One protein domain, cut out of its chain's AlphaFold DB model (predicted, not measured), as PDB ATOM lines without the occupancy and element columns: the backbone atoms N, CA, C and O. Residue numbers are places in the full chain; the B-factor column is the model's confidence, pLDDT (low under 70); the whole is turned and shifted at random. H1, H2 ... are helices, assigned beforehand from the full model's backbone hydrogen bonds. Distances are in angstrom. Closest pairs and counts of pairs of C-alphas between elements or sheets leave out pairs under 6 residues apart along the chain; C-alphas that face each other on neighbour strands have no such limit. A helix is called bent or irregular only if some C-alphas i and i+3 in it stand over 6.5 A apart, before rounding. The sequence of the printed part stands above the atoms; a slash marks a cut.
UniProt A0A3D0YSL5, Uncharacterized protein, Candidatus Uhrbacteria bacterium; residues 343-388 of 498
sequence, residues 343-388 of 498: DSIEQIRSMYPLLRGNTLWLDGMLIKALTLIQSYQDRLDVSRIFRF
ATOM      1  N   ASP A 343      26.819  32.905 247.557       90.62
ATOM      2  CA  ASP A 343      27.807  33.983 247.649       90.62
ATOM      3  C   ASP A 343      29.013  33.659 248.544       90.62
ATOM      4  O   ASP A 343      30.013  34.373 248.504       90.62
ATOM      5  N   SER A 344      28.959  32.564 249.304       88.62
ATOM      6  CA  SER A 344      29.958  32.217 250.319       88.62
ATOM      7  C   SER A 344      30.239  30.715 250.377       88.62
ATOM      8  O   SER A 344      29.453  29.876 249.924       88.62
ATOM      9  N   ILE A 345      31.389  30.344 250.941       85.00
ATOM     10  CA  ILE A 345      31.810  28.939 251.049       85.00
ATOM     11  C   ILE A 345      31.045  28.211 252.160       85.00
ATOM     12  O   ILE A 345      30.774  27.013 252.032       85.00
ATOM     13  N   GLU A 346      30.602  28.913 253.205       85.75
ATOM     14  CA  GLU A 346      29.705  28.359 254.223       85.75
ATOM     15  C   GLU A 346      28.361  27.907 253.634       85.75
ATOM     16  O   GLU A 346      27.840  26.844 253.996       85.75
ATOM     17  N   GLN A 347      27.812  28.665 252.685       89.88
ATOM     18  CA  GLN A 347      26.594  28.291 251.968       89.88
ATOM     19  C   GLN A 347      26.806  27.028 251.118       89.88
ATOM     20  O   GLN A 347      26.001  26.094 251.178       89.88
ATOM     21  N   ILE A 348      27.944  26.918 250.422       86.56
ATOM     22  CA  ILE A 348      28.316  25.710 249.658       86.56
ATOM     23  C   ILE A 348      28.431  24.493 250.580       86.56
ATOM     24  O   ILE A 348      27.924  23.414 250.260       86.56
ATOM     25  N   ARG A 349      29.050  24.666 251.755       84.38
ATOM     26  CA  ARG A 349      29.130  23.616 252.780       84.38
ATOM     27  C   ARG A 349      27.739  23.148 253.200       84.38
ATOM     28  O   ARG A 349      27.514  21.945 253.319       84.38
ATOM     29  N   SER A 350      26.817  24.083 253.397       83.06
ATOM     30  CA  SER A 350      25.438  23.802 253.810       83.06
ATOM     31  C   SER A 350      24.641  23.053 252.734       83.06
ATOM     32  O   SER A 350      23.799  22.219 253.062       83.06
ATOM     33  N   MET A 351      24.941  23.284 251.451       84.62
ATOM     34  CA  MET A 351      24.316  22.582 250.322       84.62
ATOM     35  C   MET A 351      24.880  21.185 250.064       84.62
ATOM     36  O   MET A 351      24.182  20.331 249.520       84.62
ATOM     37  N   TYR A 352      26.138  20.922 250.418       82.44
ATOM     38  CA  TYR A 352      26.821  19.680 250.044       82.44
ATOM     39  C   TYR A 352      26.063  18.378 250.391       82.44
ATOM     40  O   TYR A 352      25.992  17.493 249.531       82.44
ATOM     41  N   PRO A 353      25.435  18.229 251.579       81.88
ATOM     42  CA  PRO A 353      24.653  17.033 251.902       81.88
ATOM     43  C   PRO A 353      23.508  16.761 250.919       81.88
ATOM     44  O   PRO A 353      23.146  15.600 250.725       81.88
ATOM     45  N   LEU A 354      22.968  17.820 250.307       77.38
ATOM     46  CA  LEU A 354      21.863  17.776 249.349       77.38
ATOM     47  C   LEU A 354      22.350  17.387 247.946       77.38
ATOM     48  O   LEU A 354      21.664  16.663 247.233       77.38
ATOM     49  N   LEU A 355      23.558  17.814 247.565       75.06
ATOM     50  CA  LEU A 355      24.091  17.633 246.209       75.06
ATOM     51  C   LEU A 355      24.946  16.384 246.013       75.06
ATOM     52  O   LEU A 355      25.195  15.998 244.875       75.06
ATOM     53  N   ARG A 356      25.399  15.731 247.089       72.38
ATOM     54  CA  ARG A 356      26.348  14.601 247.012       72.38
ATOM     55  C   ARG A 356      25.904  13.424 246.123       72.38
ATOM     56  O   ARG A 356      26.738  12.607 245.755       72.38
ATOM     57  N   GLY A 357      24.609  13.317 245.811       66.56
ATOM     58  CA  GLY A 357      24.045  12.304 244.910       66.56
ATOM     59  C   GLY A 357      23.955  12.722 243.437       66.56
ATOM     60  O   GLY A 357      23.546  11.907 242.617       66.56
ATOM     61  N   ASN A 358      24.312  13.962 243.090       72.38
ATOM     62  CA  ASN A 358      24.143  14.529 241.753       72.38
ATOM     63  C   ASN A 358      25.461  15.139 241.235       72.38
ATOM     64  O   ASN A 358      25.786  16.298 241.499       72.38
ATOM     65  N   THR A 359      26.232  14.333 240.501       67.25
ATOM     66  CA  THR A 359      27.605  14.651 240.064       67.25
ATOM     67  C   THR A 359      27.699  15.907 239.201       67.25
ATOM     68  O   THR A 359      28.553  16.750 239.454       67.25
ATOM     69  N   LEU A 360      26.775  16.097 238.254       68.81
ATOM     70  CA  LEU A 360      26.743  17.281 237.381       68.81
ATOM     71  C   LEU A 360      26.591  18.587 238.175       68.81
ATOM     72  O   LEU A 360      27.203  19.609 237.853       68.81
ATOM     73  N   TRP A 361      25.789  18.558 239.238       77.88
ATOM     74  CA  TRP A 361      25.582  19.717 240.103       77.88
ATOM     75  C   TRP A 361      26.761  19.975 241.035       77.88
ATOM     76  O   TRP A 361      27.098  21.136 241.270       77.88
ATOM     77  N   LEU A 362      27.424  18.921 241.518       75.00
ATOM     78  CA  LEU A 362      28.673  19.057 242.267       75.00
ATOM     79  C   LEU A 362      29.754  19.735 241.423       75.00
ATOM     80  O   LEU A 362      30.389  20.662 241.916       75.00
ATOM     81  N   ASP A 363      29.905  19.355 240.154       69.75
ATOM     82  CA  ASP A 363      30.866  19.987 239.243       69.75
ATOM     83  C   ASP A 363      30.533  21.470 239.022       69.75
ATOM     84  O   ASP A 363      31.393  22.351 239.128       69.75
ATOM     85  N   GLY A 364      29.254  21.776 238.790       73.44
ATOM     86  CA  GLY A 364      28.778  23.150 238.647       73.44
ATOM     87  C   GLY A 364      28.990  24.011 239.900       73.44
ATOM     88  O   GLY A 364      29.292  25.201 239.772       73.44
ATOM     89  N   MET A 365      28.842  23.427 241.091       81.81
ATOM     90  CA  MET A 365      29.079  24.098 242.374       81.81
ATOM     91  C   MET A 365      30.559  24.211 242.716       81.81
ATOM     92  O   MET A 365      30.950  25.199 243.327       81.81
ATOM     93  N   LEU A 366      31.392  23.265 242.288       80.06
ATOM     94  CA  LEU A 366      32.841  23.355 242.420       80.06
ATOM     95  C   LEU A 366      33.382  24.545 241.623       80.06
ATOM     96  O   LEU A 366      34.162  25.327 242.156       80.06
ATOM     97  N   ILE A 367      32.917  24.739 240.384       78.44
ATOM     98  CA  ILE A 367      33.279  25.915 239.576       78.44
ATOM     99  C   ILE A 367      32.897  27.210 240.306       78.44
ATOM    100  O   ILE A 367      33.711  28.121 240.412       78.44
ATOM    101  N   LYS A 368      31.682  27.285 240.863       82.38
ATOM    102  CA  LYS A 368      31.241  28.446 241.650       82.38
ATOM    103  C   LYS A 368      32.096  28.634 242.909       82.38
ATOM    104  O   LYS A 368      32.529  29.750 243.176       82.38
ATOM    105  N   ALA A 369      32.405  27.562 243.635       82.44
ATOM    106  CA  ALA A 369      33.255  27.599 244.822       82.44
ATOM    107  C   ALA A 369      34.638  28.174 244.507       82.44
ATOM    108  O   ALA A 369      35.117  29.033 245.237       82.44
ATOM    109  N   LEU A 370      35.236  27.771 243.382       77.56
ATOM    110  CA  LEU A 370      36.523  28.290 242.923       77.56
ATOM    111  C   LEU A 370      36.517  29.811 242.723       77.56
ATOM    112  O   LEU A 370      37.518  30.456 243.020       77.56
ATOM    113  N   THR A 371      35.395  30.387 242.280       80.12
ATOM    114  CA  THR A 371      35.258  31.848 242.121       80.12
ATOM    115  C   THR A 371      35.105  32.607 243.439       80.12
ATOM    116  O   THR A 371      35.325  33.812 243.467       80.12
ATOM    117  N   LEU A 372      34.727  31.919 244.519       83.38
ATOM    118  CA  LEU A 372      34.465  32.512 245.834       83.38
ATOM    119  C   LEU A 372      35.647  32.374 246.799       83.38
ATOM    120  O   LEU A 372      35.609  32.917 247.897       83.38
ATOM    121  N   ILE A 373      36.699  31.655 246.403       80.25
ATOM    122  CA  ILE A 373      37.906  31.486 247.211       80.25
ATOM    123  C   ILE A 373      38.631  32.826 247.331       80.25
ATOM    124  O   ILE A 373      39.138  33.355 246.342       80.25
ATOM    125  N   GLN A 374      38.753  33.323 248.560       77.75
ATOM    126  CA  GLN A 374      39.502  34.541 248.870       77.75
ATOM    127  C   GLN A 374      40.704  34.264 249.781       77.75
ATOM    128  O   GLN A 374      41.642  35.058 249.822       77.75
ATOM    129  N   SER A 375      40.721  33.122 250.472       74.56
ATOM    130  CA  SER A 375      41.752  32.773 251.450       74.56
ATOM    131  C   SER A 375      42.267  31.333 251.329       74.56
ATOM    132  O   SER A 375      41.723  30.485 250.622       74.56
ATOM    133  N   TYR A 376      43.333  31.025 252.069       65.81
ATOM    134  CA  TYR A 376      43.815  29.650 252.228       65.81
ATOM    135  C   TYR A 376      42.776  28.746 252.916       65.81
ATOM    136  O   TYR A 376      42.582  27.595 252.518       65.81
ATOM    137  N   GLN A 377      42.079  29.280 253.924       75.06
ATOM    138  CA  GLN A 377      41.067  28.547 254.682       75.06
ATOM    139  C   GLN A 377      39.879  28.155 253.791       75.06
ATOM    140  O   GLN A 377      39.420  27.015 253.845       75.06
ATOM    141  N   ASP A 378      39.477  29.050 252.891       75.25
ATOM    142  CA  ASP A 378      38.473  28.805 251.854       75.25
ATOM    143  C   ASP A 378      38.852  27.629 250.954       75.25
ATOM    144  O   ASP A 378      38.047  26.730 250.714       75.25
ATOM    145  N   ARG A 379      40.108  27.583 250.488       71.31
ATOM    146  CA  ARG A 379      40.599  26.476 249.654       71.31
ATOM    147  C   ARG A 379      40.578  25.149 250.399       71.31
ATOM    148  O   ARG A 379      40.204  24.132 249.810       71.31
ATOM    149  N   LEU A 380      40.982  25.139 251.671       72.00
ATOM    150  CA  LEU A 380      40.907  23.945 252.515       72.00
ATOM    151  C   LEU A 380      39.462  23.480 252.682       72.00
ATOM    152  O   LEU A 380      39.181  22.287 252.585       72.00
ATOM    153  N   ASP A 381      38.544  24.415 252.899       79.50
ATOM    154  CA  ASP A 381      37.143  24.110 253.133       79.50
ATOM    155  C   ASP A 381      36.440  23.609 251.874       79.50
ATOM    156  O   ASP A 381      35.786  22.568 251.937       79.50
ATOM    157  N   VAL A 382      36.677  24.228 250.714       78.19
ATOM    158  CA  VAL A 382      36.258  23.692 249.408       78.19
ATOM    159  C   VAL A 382      36.823  22.287 249.212       78.19
ATOM    160  O   VAL A 382      36.099  21.371 248.824       78.19
ATOM    161  N   SER A 383      38.090  22.067 249.555       74.38
ATOM    162  CA  SER A 383      38.718  20.765 249.338       74.38
ATOM    163  C   SER A 383      38.145  19.648 250.201       74.38
ATOM    164  O   SER A 383      37.980  18.523 249.727       74.38
ATOM    165  N   ARG A 384      37.797  19.970 251.452       74.69
ATOM    166  CA  ARG A 384      37.097  19.067 252.376       74.69
ATOM    167  C   ARG A 384      35.675  18.777 251.913       74.69
ATOM    168  O   ARG A 384      35.232  17.636 251.993       74.69
ATOM    169  N   ILE A 385      34.963  19.797 251.430       75.12
ATOM    170  CA  ILE A 385      33.591  19.655 250.933       75.12
ATOM    171  C   ILE A 385      33.569  18.678 249.754       75.12
ATOM    172  O   ILE A 385      32.829  17.703 249.785       75.12
ATOM    173  N   PHE A 386      34.429  18.869 248.755       72.81
ATOM    174  CA  PHE A 386      34.449  18.031 247.551       72.81
ATOM    175  C   PHE A 386      35.318  16.767 247.675       72.81
ATOM    176  O   PHE A 386      35.531  16.077 246.681       72.81
ATOM    177  N   ARG A 387      35.761  16.426 248.896       63.97
ATOM    178  CA  ARG A 387      36.514  15.203 249.225       63.97
ATOM    179  C   ARG A 387      37.707  14.951 248.305       63.97
ATOM    180  O   ARG A 387      37.931  13.832 247.842       63.97
ATOM    181  N   PHE A 388      38.533  15.972 248.087       63.41
ATOM    182  CA  PHE A 388      39.869  15.773 247.515       63.41
ATOM    183  C   PHE A 388      40.819  15.186 248.579       63.41
ATOM    184  O   PHE A 388      41.901  15.711 248.820       63.41
TER     185      PHE A 388
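Overview. This is residues 343 to 388 of the 498 residues of an uncharacterized protein of Candidatus Uhrbacteria bacterium (UniProt A0A3D0YSL5). Three nearly parallel helices, H1, H2 and H3, make a small up-and-down bundle, each running against the one before. The printed part has 46 residues, is all helix by class and has no named strand. It is compact, with a radius of gyration of the C-alphas of 9.6 A, and spans 28 by 17 by 16 A.

Arrangement. Begin at H1, residues 345 to 355, which touches H2, residues 359 to 372, in a hairpin at a shallow tilt of 1 degrees, with C-alphas 355 and 362 closest at 6.2 A. H3, residues 376 to 385, touches H1 and runs the same way, with C-alphas 349 and 385 closest at 6.2 A. H2, with residues 366 to 370 alone, only just touches H3, a second hairpin, with 3 pairs of C-alphas within 8 A, 369 and 382 closest at 6.7 A. H2 and H3 have every O i to N i+4 pair within hydrogen-bond range, H1 5 of 7.

Along the chain. Find C-alpha 345 at (31.810, 28.939, 251.049), where H1 begins; it is irregular, with C-alphas 350 and 353 7.1 A apart. H2 runs 20.0 A; H3 ends at C-alpha 385, (33.591, 19.655, 250.933).

Size, cuts and confidence. The printed part has no cut, both links are tight, and 7 residues have pLDDT under 70.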